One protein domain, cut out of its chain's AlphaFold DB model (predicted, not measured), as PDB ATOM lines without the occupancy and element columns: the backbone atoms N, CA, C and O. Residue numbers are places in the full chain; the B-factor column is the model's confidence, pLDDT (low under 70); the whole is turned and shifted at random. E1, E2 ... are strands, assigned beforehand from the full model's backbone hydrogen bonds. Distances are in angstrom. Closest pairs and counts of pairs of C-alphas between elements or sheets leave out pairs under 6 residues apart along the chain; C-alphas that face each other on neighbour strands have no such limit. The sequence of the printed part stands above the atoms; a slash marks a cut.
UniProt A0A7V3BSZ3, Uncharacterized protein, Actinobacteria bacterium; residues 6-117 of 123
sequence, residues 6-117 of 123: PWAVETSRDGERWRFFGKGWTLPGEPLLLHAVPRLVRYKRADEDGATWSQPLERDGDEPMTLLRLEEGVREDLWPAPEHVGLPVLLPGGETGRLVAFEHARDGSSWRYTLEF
ATOM      1  N   PRO A   6     181.012 131.404 119.301       95.56
ATOM      2  CA  PRO A   6     179.671 131.148 118.811       95.56
ATOM      3  C   PRO A   6     178.590 131.832 119.664       95.56
ATOM      4  O   PRO A   6     178.551 131.704 120.888       95.56
ATOM      5  N   TRP A   7     177.618 132.446 118.994       96.81
ATOM      6  CA  TRP A   7     176.477 133.127 119.605       96.81
ATOM      7  C   TRP A   7     175.165 132.551 119.091       96.81
ATOM      8  O   TRP A   7     174.964 132.450 117.885       96.81
ATOM      9  N   ALA A   8     174.246 132.198 119.983       96.94
ATOM     10  CA  ALA A   8     172.864 131.909 119.612       96.94
ATOM     11  C   ALA A   8     172.057 133.207 119.664       96.94
ATOM     12  O   ALA A   8     172.165 133.947 120.641       96.94
ATOM     13  N   VAL A   9     171.239 133.464 118.643       97.94
ATOM     14  CA  VAL A   9     170.397 134.662 118.552       97.94
ATOM     15  C   VAL A   9     168.929 134.267 118.450       97.94
ATOM     16  O   VAL A   9     168.549 133.401 117.656       97.94
ATOM     17  N   GLU A  10     168.091 134.953 119.217       97.62
ATOM     18  CA  GLU A  10     166.640 134.890 119.116       97.62
ATOM     19  C   GLU A  10     166.047 136.267 118.861       97.62
ATOM     20  O   GLU A  10     166.563 137.292 119.307       97.62
ATOM     21  N   THR A  11     164.916 136.279 118.164       97.44
ATOM     22  CA  THR A  11     164.174 137.504 117.875       97.44
ATOM     23  C   THR A  11     162.708 137.357 118.241       97.44
ATOM     24  O   THR A  11     162.159 136.250 118.276       97.44
ATOM     25  N   SER A  12     162.062 138.484 118.518       97.69
ATOM     26  CA  SER A  12     160.636 138.543 118.812       97.69
ATOM     27  C   SER A  12     160.013 139.826 118.263       97.69
ATOM     28  O   SER A  12     160.683 140.837 118.054       97.69
ATOM     29  N   ARG A  13     158.707 139.778 117.990       96.56
ATOM     30  CA  ARG A  13     157.909 140.963 117.636       96.56
ATOM     31  C   ARG A  13     157.159 141.538 118.840       96.56
ATOM     32  O   ARG A  13     156.876 142.731 118.846       96.56
ATOM     33  N   ASP A  14     156.835 140.693 119.816       95.00
ATOM     34  CA  ASP A  14     155.925 140.981 120.934       95.00
ATOM     35  C   ASP A  14     156.586 140.836 122.316       95.00
ATOM     36  O   ASP A  14     156.087 141.391 123.286       95.00
ATOM     37  N   GLY A  15     157.724 140.143 122.407       95.00
ATOM     38  CA  GLY A  15     158.431 139.855 123.659       95.00
ATOM     39  C   GLY A  15     157.947 138.587 124.362       95.00
ATOM     40  O   GLY A  15     158.617 138.103 125.274       95.00
ATOM     41  N   GLU A  16     156.846 137.998 123.896       95.12
ATOM     42  CA  GLU A  16     156.250 136.778 124.442       95.12
ATOM     43  C   GLU A  16     156.742 135.541 123.686       95.12
ATOM     44  O   GLU A  16     157.089 134.519 124.281       95.12
ATOM     45  N   ARG A  17     156.797 135.633 122.351       96.12
ATOM     46  CA  ARG A  17     157.199 134.536 121.468       96.12
ATOM     47  C   ARG A  17     158.564 134.816 120.874       96.12
ATOM     48  O   ARG A  17     158.719 135.688 120.018       96.12
ATOM     49  N   TRP A  18     159.537 134.026 121.298       97.56
ATOM     50  CA  TRP A  18     160.905 134.081 120.800       97.56
ATOM     51  C   TRP A  18     161.122 133.009 119.742       97.56
ATOM     52  O   TRP A  18     160.674 131.870 119.886       97.56
ATOM     53  N   ARG A  19     161.769 133.392 118.642       96.12
ATOM     54  CA  ARG A  19     162.126 132.485 117.552       96.12
ATOM     55  C   ARG A  19     163.625 132.485 117.375       96.12
ATOM     56  O   ARG A  19     164.243 133.549 117.331       96.12
ATOM     57  N   PHE A  20     164.174 131.289 117.210       95.62
ATOM     58  CA  PHE A  20     165.566 131.126 116.840       95.62
ATOM     59  C   PHE A  20     165.821 131.803 115.492       95.62
ATOM     60  O   PHE A  20     165.132 131.525 114.509       95.62
ATOM     61  N   PHE A  21     166.775 132.729 115.478       96.00
ATOM     62  CA  PHE A  21     167.159 133.476 114.287       96.00
ATOM     63  C   PHE A  21     168.332 132.800 113.579       96.00
ATOM     64  O   PHE A  21     168.316 132.634 112.359       96.00
ATOM     65  N   GLY A  22     169.326 132.377 114.361       95.75
ATOM     66  CA  GLY A  22     170.533 131.760 113.842       95.75
ATOM     67  C   GLY A  22     171.633 131.629 114.887       95.75
ATOM     68  O   GLY A  22     171.508 132.103 116.022       95.75
ATOM     69  N   LYS A  23     172.726 130.985 114.472       94.69
ATOM     70  CA  LYS A  23     173.983 130.943 115.216       94.69
ATOM     71  C   LYS A  23     175.002 131.811 114.477       94.69
ATOM     72  O   LYS A  23     175.197 131.617 113.285       94.69
ATOM     73  N   GLY A  24     175.577 132.790 115.165       93.69
ATOM     74  CA  GLY A  24     176.610 133.687 114.652       93.69
ATOM     75  C   GLY A  24     177.990 133.310 115.179       93.69
ATOM     76  O   GLY A  24     178.091 132.700 116.241       93.69
ATOM     77  N   TRP A  25     179.046 133.703 114.469       94.12
ATOM     78  CA  TRP A  25     180.426 133.557 114.936       94.12
ATOM     79  C   TRP A  25     181.166 134.883 114.829       94.12
ATOM     80  O   TRP A  25     181.151 135.509 113.770       94.12
ATOM     81  N   THR A  26     181.837 135.280 115.905       95.88
ATOM     82  CA  THR A  26     182.644 136.505 115.965       95.88
ATOM     83  C   THR A  26     184.050 136.189 116.455       95.88
ATOM     84  O   THR A  26     184.274 135.169 117.106       95.88
ATOM     85  N   LEU A  27     185.017 137.055 116.174       94.88
ATOM     86  CA  LEU A  27     186.238 137.108 116.977       94.88
ATOM     87  C   LEU A  27     185.946 137.770 118.345       94.88
ATOM     88  O   LEU A  27     184.921 138.445 118.493       94.88
ATOM     89  N   PRO A  28     186.817 137.598 119.358       94.12
ATOM     90  CA  PRO A  28     186.718 138.348 120.613       94.12
ATOM     91  C   PRO A  28     186.696 139.865 120.371       94.12
ATOM     92  O   PRO A  28     187.487 140.365 119.570       94.12
ATOM     93  N   GLY A  29     185.784 140.584 121.033       94.19
ATOM     94  CA  GLY A  29     185.569 142.025 120.844       94.19
ATOM     95  C   GLY A  29     184.939 142.443 119.505       94.19
ATOM     96  O   GLY A  29     184.696 143.629 119.295       94.19
ATOM     97  N   GLU A  30     184.669 141.512 118.582       96.19
ATOM     98  CA  GLU A  30     184.069 141.827 117.281       96.19
ATOM     99  C   GLU A  30     182.531 141.888 117.404       96.19
ATOM    100  O   GLU A  30     181.920 140.948 117.926       96.19
ATOM    101  N   PRO A  31     181.875 142.964 116.929       97.75
ATOM    102  CA  PRO A  31     180.419 143.040 116.908       97.75
ATOM    103  C   PRO A  31     179.824 142.120 115.830       97.75
ATOM    104  O   PRO A  31     180.505 141.705 114.891       97.75
ATOM    105  N   LEU A  32     178.528 141.829 115.944       98.19
ATOM    106  CA  LEU A  32     177.791 140.994 114.993       98.19
ATOM    107  C   LEU A  32     176.755 141.827 114.240       98.19
ATOM    108  O   LEU A  32     175.877 142.423 114.859       98.19
ATOM    109  N   LEU A  33     176.830 141.839 112.909       98.56
ATOM    110  CA  LEU A  33     175.784 142.391 112.051       98.56
ATOM    111  C   LEU A  33     174.692 141.351 111.807       98.56
ATOM    112  O   LEU A  33     174.967 140.164 111.642       98.56
ATOM    113  N   LEU A  34     173.441 141.786 111.762       97.94
ATOM    114  CA  LEU A  34     172.285 140.949 111.469       97.94
ATOM    115  C   LEU A  34     171.446 141.608 110.378       97.94
ATOM    116  O   LEU A  34     171.300 142.829 110.345       97.94
ATOM    117  N   HIS A  35     170.862 140.791 109.507       94.56
ATOM    118  CA  HIS A  35     169.969 141.266 108.454       94.56
ATOM    119  C   HIS A  35     168.492 141.159 108.863       94.56
ATOM    120  O   HIS A  35     168.037 140.090 109.271       94.56
ATOM    121  N   ALA A  36     167.731 142.245 108.677       89.50
ATOM    122  CA  ALA A  36     166.268 142.270 108.799       89.50
ATOM    123  C   ALA A  36     165.729 141.767 110.155       89.50
ATOM    124  O   ALA A  36     164.771 140.988 110.229       89.50
ATOM    125  N   VAL A  37     166.343 142.226 111.249       93.50
ATOM    126  CA  VAL A  37     165.954 141.835 112.607       93.50
ATOM    127  C   VAL A  37     164.586 142.432 112.981       93.50
ATOM    128  O   VAL A  37     164.348 143.627 112.773       93.50
ATOM    129  N   PRO A  38     163.673 141.634 113.571       94.38
ATOM    130  CA  PRO A  38     162.440 142.127 114.179       94.38
ATOM    131  C   PRO A  38     162.652 143.150 115.310       94.38
ATOM    132  O   PRO A  38     163.767 143.554 115.645       94.38
ATOM    133  N   ARG A  39     161.538 143.556 115.935       96.62
ATOM    134  CA  ARG A  39     161.517 144.552 117.013       96.62
ATOM    135  C   ARG A  39     162.479 144.223 118.156       96.62
ATOM    136  O   ARG A  39     163.177 145.112 118.618       96.62
ATOM    137  N   LEU A  40     162.500 142.978 118.616       98.25
ATOM    138  CA  LEU A  40     163.303 142.555 119.758       98.25
ATOM    139  C   LEU A  40     164.337 141.530 119.326       98.25
ATOM    140  O   LEU A  40     164.031 140.620 118.548       98.25
ATOM    141  N   VAL A  41     165.533 141.643 119.892       98.31
ATOM    142  CA  VAL A  41     166.618 140.678 119.723       98.31
ATOM    143  C   VAL A  41     167.286 140.396 121.059       98.31
ATOM    144  O   VAL A  41     167.419 141.281 121.899       98.31
ATOM    145  N   ARG A  42     167.687 139.146 121.267       98.38
ATOM    146  CA  ARG A  42     168.520 138.727 122.395       98.38
ATOM    147  C   ARG A  42     169.504 137.668 121.932       98.38
ATOM    148  O   ARG A  42     169.260 136.973 120.944       98.38
ATOM    149  N   TYR A  43     170.598 137.525 122.658       98.12
ATOM    150  CA  TYR A  43     171.650 136.581 122.310       98.12
ATOM    151  C   TYR A  43     172.248 135.928 123.549       98.12
ATOM    152  O   TYR A  43     172.035 136.379 124.672       98.12
ATOM    153  N   LYS A  44     172.977 134.834 123.345       97.62
ATOM    154  CA  LYS A  44     173.800 134.196 124.376       97.62
ATOM    155  C   LYS A  44     174.999 133.491 123.764       97.62
ATOM    156  O   LYS A  44     174.968 133.131 122.585       97.62
ATOM    157  N   ARG A  45     176.012 133.229 124.589       96.56
ATOM    158  CA  ARG A  45     177.113 132.318 124.263       96.56
ATOM    159  C   ARG A  45     176.572 130.913 123.996       96.56
ATOM    160  O   ARG A  45     175.693 130.435 124.713       96.56
ATOM    161  N   ALA A  46     177.033 130.289 122.917       94.94
ATOM    162  CA  ALA A  46     176.560 128.974 122.470       94.94
ATOM    163  C   ALA A  46     177.593 127.849 122.655       94.94
ATOM    164  O   ALA A  46     177.319 126.711 122.281       94.94
ATOM    165  N   ASP A  47     178.768 128.175 123.180       93.88
ATOM    166  CA  ASP A  47     179.829 127.275 123.647       93.88
ATOM    167  C   ASP A  47     179.820 127.085 125.170       93.88
ATOM    168  O   ASP A  47     180.502 126.206 125.685       93.88
ATOM    169  N   GLU A  48     179.043 127.892 125.889       92.31
ATOM    170  CA  GLU A  48     178.940 127.859 127.343       92.31
ATOM    171  C   GLU A  48     177.626 127.201 127.779       92.31
ATOM    172  O   GLU A  48     176.525 127.731 127.573       92.31
ATOM    173  N   ASP A  49     177.740 126.037 128.419       90.12
ATOM    174  CA  ASP A  49     176.600 125.368 129.036       90.12
ATOM    175  C   ASP A  49     176.017 126.228 130.164       90.12
ATOM    176  O   ASP A  49     176.722 126.721 131.043       90.12
ATOM    177  N   GLY A  50     174.697 126.414 130.142       91.06
ATOM    178  CA  GLY A  50     173.998 127.255 131.116       91.06
ATOM    179  C   GLY A  50     174.082 128.764 130.855       91.06
ATOM    180  O   GLY A  50     173.545 129.524 131.660       91.06
ATOM    181  N   ALA A  51     174.673 129.211 129.738       93.75
ATOM    182  CA  ALA A  51     174.691 130.627 129.373       93.75
ATOM    183  C   ALA A  51     173.277 131.231 129.331       93.75
ATOM    184  O   ALA A  51     172.343 130.676 128.730       93.75
ATOM    185  N   THR A  52     173.128 132.394 129.962       96.31
ATOM    186  CA  THR A  52     171.868 133.136 130.028       96.31
ATOM    187  C   THR A  52     171.682 134.002 128.793       96.31
ATOM    188  O   THR A  52     172.633 134.594 128.287       96.31
ATOM    189  N   TRP A  53     170.439 134.124 128.334       97.50
ATOM    190  CA  TRP A  53     170.083 135.132 127.340       97.50
ATOM    191  C   TRP A  53     170.350 136.540 127.876       97.50
ATOM    192  O   TRP A  53     170.066 136.825 129.041       97.50
ATOM    193  N   SER A  54     170.858 137.416 127.010       97.75
ATOM    194  CA  SER A  54     170.936 138.850 127.261       97.75
ATOM    195  C   SER A  54     169.549 139.424 127.556       97.75
ATOM    196  O   SER A  54     168.514 138.820 127.239       97.75
ATOM    197  N   GLN A  55     169.514 140.641 128.098       97.31
ATOM    198  CA  GLN A  55     168.275 141.411 128.080       97.31
ATOM    199  C   GLN A  55     167.815 141.626 126.624       97.31
ATOM    200  O   GLN A  55     168.666 141.751 125.732       97.31
ATOM    201  N   PRO A  56     166.496 141.632 126.361       98.00
ATOM    202  CA  PRO A  56     165.951 142.026 125.070       98.00
ATOM    203  C   PRO A  56     166.407 143.433 124.681       98.00
ATOM    204  O   PRO A  56     166.225 144.374 125.449       98.00
ATOM    205  N   LEU A  57     166.953 143.573 123.478       98.25
ATOM    206  CA  LEU A  57     167.307 144.858 122.886       98.25
ATOM    207  C   LEU A  57     166.224 145.266 121.887       98.25
ATOM    208  O   LEU A  57     165.885 144.500 120.975       98.25
ATOM    209  N   GLU A  58     165.666 146.459 122.084       98.00
ATOM    210  CA  GLU A  58     164.633 147.023 121.217       98.00
ATOM    211  C   GLU A  58     165.244 147.695 119.988       98.00
ATOM    212  O   GLU A  58     166.320 148.276 120.055       98.00
ATOM    213  N   ARG A  59     164.529 147.593 118.868       96.81
ATOM    214  CA  ARG A  59     164.794 148.316 117.624       96.81
ATOM    215  C   ARG A  59     164.876 149.820 117.866       96.81
ATOM    216  O   ARG A  59     163.968 150.371 118.486       96.81
ATOM    217  N   ASP A  60     165.934 150.445 117.359       93.38
ATOM    218  CA  ASP A  60     166.225 151.873 117.532       93.38
ATOM    219  C   ASP A  60     166.219 152.665 116.212       93.38
ATOM    220  O   ASP A  60     166.176 153.894 116.250       93.38
ATOM    221  N   GLY A  61     166.151 151.980 115.066       92.81
ATOM    222  CA  GLY A  61     166.077 152.595 113.739       92.81
ATOM    223  C   GLY A  61     165.277 151.785 112.711       92.81
ATOM    224  O   GLY A  61     164.825 150.664 112.960       92.81
ATOM    225  N   ASP A  62     165.077 152.352 111.523       92.25
ATOM    226  CA  ASP A  62     164.335 151.740 110.404       92.25
ATOM    227  C   ASP A  62     165.259 151.092 109.354       92.25
ATOM    228  O   ASP A  62     164.806 150.496 108.374       92.25
ATOM    229  N   GLU A  63     166.563 151.131 109.597       95.38
ATOM    230  CA  GLU A  63     167.610 150.609 108.737       95.38
ATOM    231  C   GLU A  63     167.551 149.071 108.588       95.38
ATOM    232  O   GLU A  63     167.008 148.353 109.442       95.38
ATOM    233  N   PRO A  64     168.081 148.520 107.476       94.81
ATOM    234  CA  PRO A  64     167.933 147.097 107.169       94.81
ATOM    235  C   PRO A  64     168.910 146.187 107.923       94.81
ATOM    236  O   PRO A  64     168.730 144.961 107.898       94.81
ATOM    237  N   MET A  65     169.947 146.756 108.539       97.69
ATOM    238  CA  MET A  65     170.973 146.020 109.269       97.69
ATOM    239  C   MET A  65     170.977 146.433 110.734       97.69
ATOM    240  O   MET A  65     170.772 147.597 111.057       97.69
ATOM    241  N   THR A  66     171.269 145.470 111.597       98.12
ATOM    242  CA  THR A  66     171.398 145.674 113.039       98.12
ATOM    243  C   THR A  66     172.807 145.281 113.461       98.12
ATOM    244  O   THR A  66     173.216 144.147 113.219       98.12
ATOM    245  N   LEU A  67     173.545 146.182 114.100       98.31
ATOM    246  CA  LEU A  67     174.833 145.914 114.728       98.31
ATOM    247  C   LEU A  67     174.622 145.616 116.215       98.31
ATOM    248  O   LEU A  67     174.055 146.421 116.950       98.31
ATOM    249  N   LEU A  68     175.092 144.454 116.665       98.25
ATOM    250  CA  LEU A  68     175.120 144.087 118.076       98.25
ATOM    251  C   LEU A  68     176.541 144.202 118.619       98.25
ATOM    252  O   LEU A  68     177.437 143.464 118.199       98.25
ATOM    253  N   ARG A  69     176.735 145.084 119.601       97.69
ATOM    254  CA  ARG A  69     177.952 145.133 120.424       97.69
ATOM    255  C   ARG A  69     177.747 144.188 121.603       97.69
ATOM    256  O   ARG A  69     177.129 144.540 122.606       97.69
ATOM    257  N   LEU A  70     178.196 142.948 121.419       96.56
ATOM    258  CA  LEU A  70     177.821 141.796 122.250       96.56
ATOM    259  C   LEU A  70     178.328 141.885 123.697       96.56
ATOM    260  O   LEU A  70     177.672 141.396 124.608       96.56
ATOM    261  N   GLU A  71     179.479 142.519 123.918       93.44
ATOM    262  CA  GLU A  71     180.027 142.731 125.266       93.44
ATOM    263  C   GLU A  71     179.342 143.901 125.987       93.44
ATOM    264  O   GLU A  71     179.188 143.884 127.205       93.44
ATOM    265  N   GLU A  72     178.891 144.900 125.229       96.12
ATOM    266  CA  GLU A  72     178.277 146.121 125.758       96.12
ATOM    267  C   GLU A  72     176.766 145.975 125.985       96.12
ATOM    268  O   GLU A  72     176.173 146.773 126.708       96.12
ATOM    269  N   GLY A  73     176.116 144.978 125.375       96.75
ATOM    270  CA  GLY A  73     174.660 144.864 125.451       96.75
ATOM    271  C   GLY A  73     173.931 145.899 124.598       96.75
ATOM    272  O   GLY A  73     172.812 146.268 124.937       96.75
ATOM    273  N   VAL A  74     174.548 146.382 123.516       97.31
ATOM    274  CA  VAL A  74     174.010 147.481 122.698       97.31
ATOM    275  C   VAL A  74     173.576 146.986 121.323       97.31
ATOM    276  O   VAL A  74     174.229 146.136 120.709       97.31
ATOM    277  N   ARG A  75     172.457 147.542 120.858       97.75
ATOM    278  CA  ARG A  75     171.919 147.422 119.504       97.75
ATOM    279  C   ARG A  75     172.025 148.783 118.821       97.75
ATOM    280  O   ARG A  75     171.806 149.788 119.483       97.75
ATOM    281  N   GLU A  76     172.343 148.767 117.533       98.00
ATOM    282  CA  GLU A  76     172.322 149.929 116.645       98.00
ATOM    283  C   GLU A  76     171.787 149.481 115.275       98.00
ATOM    284  O   GLU A  76     172.395 148.632 114.617       98.00
ATOM    285  N   ASP A  77     170.633 149.982 114.850       97.88
ATOM    286  CA  ASP A  77     170.121 149.797 113.495       97.88
ATOM    287  C   ASP A  77     170.766 150.838 112.564       97.88
ATOM    288  O   ASP A  77     170.713 152.040 112.811       97.88
ATOM    289  N   LEU A  78     171.446 150.370 111.511       97.50
ATOM    290  CA  LEU A  78     172.317 151.219 110.696       97.50
ATOM    291  C   LEU A  78     172.396 150.807 109.224       97.50
ATOM    292  O   LEU A  78     172.137 149.664 108.836       97.50
ATOM    293  N   TRP A  79     172.833 151.750 108.392       97.31
ATOM    294  CA  TRP A  79     173.389 151.474 107.070       97.31
ATOM    295  C   TRP A  79     174.888 151.184 107.222       97.31
ATOM    296  O   TRP A  79     175.615 152.070 107.677       97.31
ATOM    297  N   PRO A  80     175.395 149.987 106.866       97.75
ATOM    298  CA  PRO A  80     176.811 149.689 107.034       97.75
ATOM    299  C   PRO A  80     177.708 150.664 106.268       97.75
ATOM    300  O   PRO A  80     177.666 150.758 105.043       97.75
ATOM    301  N   ALA A  81     178.538 151.368 107.024       96.44
ATOM    302  CA  ALA A  81     179.607 152.234 106.545       96.44
ATOM    303  C   ALA A  81     180.941 151.458 106.363       96.44
ATOM    304  O   ALA A  81     181.032 150.306 106.801       96.44
ATOM    305  N   PRO A  82     181.969 152.033 105.703       97.25
ATOM    306  CA  PRO A  82     183.219 151.334 105.369       97.25
ATOM    307  C   PRO A  82     183.938 150.647 106.541       97.25
ATOM    308  O   PRO A  82     184.565 149.610 106.347       97.25
ATOM    309  N   GLU A  83     183.824 151.180 107.755       97.19
ATOM    310  CA  GLU A  83     184.366 150.611 108.994       97.19
ATOM    311  C   GLU A  83     183.744 149.261 109.384       97.19
ATOM    312  O   GLU A  83     184.337 148.510 110.156       97.19
ATOM    313  N   HIS A  84     182.578 148.926 108.832       98.31
ATOM    314  CA  HIS A  84     181.894 147.658 109.075       98.31
ATOM    315  C   HIS A  84     182.341 146.549 108.113       98.31
ATOM    316  O   HIS A  84     181.951 145.390 108.279       98.31
ATOM    317  N   VAL A  85     183.132 146.873 107.084       98.12
ATOM    318  CA  VAL A  85     183.665 145.871 106.153       98.12
ATOM    319  C   VAL A  85     184.543 144.882 106.918       98.12
ATOM    320  O   VAL A  85     185.397 145.250 107.719       98.12
ATOM    321  N   GLY A  86     184.326 143.598 106.655       97.44
ATOM    322  CA  GLY A  86     184.980 142.487 107.330       97.44
ATOM    323  C   GLY A  86     184.196 141.935 108.517       97.44
ATOM    324  O   GLY A  86     184.437 140.777 108.859       97.44
ATOM    325  N   LEU A  87     183.244 142.678 109.093       98.00
ATOM    326  CA  LEU A  87     182.444 142.193 110.220       98.00
ATOM    327  C   LEU A  87     181.587 140.974 109.834       98.00
ATOM    328  O   LEU A  87     181.135 140.872 108.685       98.00
ATOM    329  N   PRO A  88     181.335 140.052 110.779       97.81
ATOM    330  CA  PRO A  88     180.441 138.928 110.569       97.81
ATOM    331  C   PRO A  88     178.995 139.413 110.443       97.81
ATOM    332  O   PRO A  88     178.525 140.235 111.228       97.81
ATOM    333  N   VAL A  89     178.282 138.863 109.466       98.25
ATOM    334  CA  VAL A  89     176.873 139.112 109.175       98.25
ATOM    335  C   VAL A  89     176.113 137.803 109.330       98.25
ATOM    336  O   VAL A  89     176.311 136.876 108.543       98.25
ATOM    337  N   LEU A  90     175.233 137.739 110.324       97.56
ATOM    338  CA  LEU A  90     174.307 136.637 110.541       97.56
ATOM    339  C   LEU A  90     173.037 136.844 109.709       97.56
ATOM    340  O   LEU A  90     172.277 137.798 109.912       97.56
ATOM    341  N   LEU A  91     172.796 135.918 108.788       95.50
ATOM    342  CA  LEU A  91     171.580 135.867 107.988       95.50
ATOM    343  C   LEU A  91     170.459 135.109 108.719       95.50
ATOM    344  O   LEU A  91     170.736 134.175 109.483       95.50
ATOM    345  N   PRO A  92     169.183 135.449 108.450       89.81
ATOM    346  CA  PRO A  92     168.056 134.634 108.887       89.81
ATOM    347  C   PRO A  92     168.231 133.185 108.415       89.81
ATOM    348  O   PRO A  92     168.424 132.941 107.227       89.81
ATOM    349  N   GLY A  93     168.162 132.226 109.337       84.12
ATOM    350  CA  GLY A  93     168.408 130.808 109.041       84.12
ATOM    351  C   GLY A  93     169.778 130.302 109.501       84.12
ATOM    352  O   GLY A  93     169.948 129.092 109.622       84.12
ATOM    353  N   GLY A  94     170.705 131.197 109.867       85.44
ATOM    354  CA  GLY A  94     171.900 130.848 110.643       85.44
ATOM    355  C   GLY A  94     173.232 130.838 109.899       85.44
ATOM    356  O   GLY A  94     174.240 130.472 110.497       85.44
ATOM    357  N   GLU A  95     173.277 131.244 108.633       90.31
ATOM    358  CA  GLU A  95     174.548 131.386 107.920       90.31
ATOM    359  C   GLU A  95     175.261 132.677 108.341       90.31
ATOM    360  O   GLU A  95     174.643 133.739 108.431       90.31
ATOM    361  N   THR A  96     176.573 132.592 108.588       94.75
ATOM    362  CA  THR A  96     177.415 133.754 108.904       94.75
ATOM    363  C   THR A  96     178.450 133.963 107.806       94.75
ATOM    364  O   THR A  96     179.335 133.128 107.621       94.75
ATOM    365  N   GLY A  97     178.339 135.075 107.084       96.12
ATOM    366  CA  GLY A  97     179.343 135.540 106.121       96.12
ATOM    367  C   GLY A  97     180.079 136.765 106.656       96.12
ATOM    368  O   GLY A  97     179.651 137.349 107.644       96.12
ATOM    369  N   ARG A  98     181.173 137.191 106.023       97.38
ATOM    370  CA  ARG A  98     181.812 138.485 106.327       97.38
ATOM    371  C   ARG A  98     181.382 139.542 105.316       97.38
ATOM    372  O   ARG A  98     181.317 139.254 104.121       97.38
ATOM    373  N   LEU A  99     181.078 140.753 105.784       98.50
ATOM    374  CA  LEU A  99     180.669 141.860 104.918       98.50
ATOM    375  C   LEU A  99     181.825 142.275 104.000       98.50
ATOM    376  O   LEU A  99     182.891 142.646 104.479       98.50
ATOM    377  N   VAL A 100     181.612 142.251 102.686       98.50
ATOM    378  CA  VAL A 100     182.606 142.692 101.689       98.50
ATOM    379  C   VAL A 100     182.309 144.108 101.217       98.50
ATOM    380  O   VAL A 100     183.213 144.928 101.089       98.50
ATOM    381  N   ALA A 101     181.040 144.392 100.945       98.00
ATOM    382  CA  ALA A 101     180.587 145.688 100.464       98.00
ATOM    383  C   ALA A 101     179.121 145.902 100.832       98.00
ATOM    384  O   ALA A 101     178.344 144.942 100.867       98.00
ATOM    385  N   PHE A 102     178.750 147.161 101.043       98.19
ATOM    386  CA  PHE A 102     177.377 147.599 101.235       98.19
ATOM    387  C   PHE A 102     177.156 148.909 100.473       98.19
ATOM    388  O   PHE A 102     177.950 149.840 100.576       98.19
ATOM    389  N   GLU A 103     176.081 148.976  99.696       97.50
ATOM    390  CA  GLU A 103     175.672 150.143  98.919       97.50
ATOM    391  C   GLU A 103     174.164 150.341  99.083       97.50
ATOM    392  O   GLU A 103     173.399 149.375  99.047       97.50
ATOM    393  N   HIS A 104     173.712 151.587  99.206       96.81
ATOM    394  CA  HIS A 104     172.289 151.914  99.222       96.81
ATOM    395  C   HIS A 104     171.998 153.203  98.459       96.81
ATOM    396  O   HIS A 104     172.868 154.058  98.269       96.81
ATOM    397  N   ALA A 105     170.757 153.339  98.000       96.69
ATOM    398  CA  ALA A 105     170.269 154.582  97.432       96.69
ATOM    399  C   ALA A 105     170.252 155.684  98.503       96.69
ATOM    400  O   ALA A 105     170.015 155.423  99.684       96.69
ATOM    401  N   ARG A 106     170.478 156.938  98.090       92.81
ATOM    402  CA  ARG A 106     170.499 158.093  99.011       92.81
ATOM    403  C   ARG A 106     169.177 158.300  99.751       92.81
ATOM    404  O   ARG A 106     169.180 158.872 100.830       92.81
ATOM    405  N   ASP A 107     168.075 157.861  99.156       93.75
ATOM    406  CA  ASP A 107     166.728 157.919  99.725       93.75
ATOM    407  C   ASP A 107     166.364 156.672 100.554       93.75
ATOM    408  O   ASP A 107     165.235 156.563 101.021       93.75
ATOM    409  N   GLY A 108     167.288 155.716 100.714       91.75
ATOM    410  CA  GLY A 108     167.071 154.477 101.467       91.75
ATOM    411  C   GLY A 108     166.136 153.467 100.793       91.75
ATOM    412  O   GLY A 108     165.842 152.429 101.379       91.75
ATOM    413  N   SER A 109     165.681 153.724  99.562       94.00
ATOM    414  CA  SER A 109     164.671 152.897  98.879       94.00
ATOM    415  C   SER A 109     165.167 151.514  98.455       94.00
ATOM    416  O   SER A 109     164.373 150.599  98.234       94.00
ATOM    417  N   SER A 110     166.479 151.360  98.291       95.88
ATOM    418  CA  SER A 110     167.098 150.120  97.834       95.88
ATOM    419  C   SER A 110     168.521 149.994  98.349       95.88
ATOM    420  O   SER A 110     169.209 150.990  98.582       95.88
ATOM    421  N   TRP A 111     168.968 148.752  98.505       96.31
ATOM    422  CA  TRP A 111     170.319 148.432  98.934       96.31
ATOM    423  C   TRP A 111     170.807 147.124  98.330       96.31
ATOM    424  O   TRP A 111     170.032 146.274  97.888       96.31
ATOM    425  N   ARG A 112     172.126 146.983  98.308       97.25
ATOM    426  CA  ARG A 112     172.859 145.824  97.816       97.25
ATOM    427  C   ARG A 112     174.060 145.621  98.716       97.25
ATOM    428  O   ARG A 112     174.764 146.567  99.047       97.25
ATOM    429  N   TYR A 113     174.309 144.378  99.088       97.25
ATOM    430  CA  TYR A 113     175.475 144.021  99.873       97.25
ATOM    431  C   TYR A 113     176.029 142.689  99.403       97.25
ATOM    432  O   TYR A 113     175.315 141.864  98.835       97.25
ATOM    433  N   THR A 114     177.329 142.520  99.598       98.12
ATOM    434  CA  THR A 114     178.057 141.306  99.231       98.12
ATOM    435  C   THR A 114     178.642 140.705 100.492       98.12
ATOM    436  O   THR A 114     179.281 141.412 101.272       98.12
ATOM    437  N   LEU A 115     178.427 139.406 100.677       97.69
ATOM    438  CA  LEU A 115     179.013 138.630 101.760       97.69
ATOM    439  C   LEU A 115     180.005 137.620 101.193       97.69
ATOM    440  O   LEU A 115     179.783 137.052 100.124       97.69
ATOM    441  N   GLU A 116     181.074 137.377 101.937       97.38
ATOM    442  CA  GLU A 116     182.011 136.295 101.672       97.38
ATOM    443  C   GLU A 116     181.788 135.165 102.679       97.38
ATOM    444  O   GLU A 116     181.790 135.383 103.892       97.38
ATOM    445  N   PHE A 117     181.642 133.944 102.168       94.00
ATOM    446  CA  PHE A 117     181.593 132.725 102.967       94.00
ATOM    447  C   PHE A 117     182.864 131.924 102.708       94.00
ATOM    448  O   PHE A 117     183.226 131.669 101.559       94.00
TER     449      PHE A 117
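Overview. This is residues 6 to 117 of the 123 residues of an uncharacterized protein of Actinobacteria bacterium (UniProt A0A7V3BSZ3). Two strongly twisted sheets make a sandwich, partly face to face with strands crossed at 45 degrees: the small antiparallel sheet E2 E1 E4 covers part of the large mixed sheet E6 E5 E3 E7 E8 E9, both in that order. Hairpin E8 and E9 reaches one end of the longest axis, the loop at Asp 49 the other. The printed part has 112 residues, nine named strands, E1 to E9 along the chain, and no named helix: all strand, with under half of the residues in named elements. It is compact, radius of gyration of the C-alphas 13.5 A, and spans 43 by 30 by 24 A.

Arrangement. Start at E1, residues 6 to 12, a hairpin with E2, residues 19 to 26; N 9 and O 22 are 3.0 A apart. E4, residues 40 to 45, is antiparallel to E1, at 158 degrees; N 10 and O 42 are 2.9 A apart. E3, residues 32 to 35, is antiparallel to E5, residues 65 to 69 (N 34 to O 66, 2.8 A), and parallel to E7, residues 88 to 90 (N 33 to O 88, 2.9 A). E5 forms a hairpin with E6, residues 74 to 78 (N 67 to O 76, 2.8 A). E7, E8, residues 96 to 104, and E9, residues 111 to 116, form a meander, each strand the antiparallel neighbour of the one before (N 89 to O 97, 2.7 A; N 103 to O 112, 2.8 A). E8 bends by 71 degrees at residue 100. Between the sheets, the closest C-alphas of E2 and E7, Gly 24 and Leu 90, are 5.6 A apart.

Along the chain. Find C-alpha 6 at (179.671, 131.148, 118.811); from there E1 runs 20.4 A. E2 spans 21.0 A and E8 21.2 A. E9 ends at C-alpha 116, (182.011, 136.295, 101.672).

Size, cuts and confidence. The farthest C-alphas, Asp 49 and Asp 107, are 44.9 A apart. The link E4 to E5 is long, and its residues 57 to 58 pair with 40 to 41 of E4. The printed part has no cut, and no printed residue is under 70 in pLDDT.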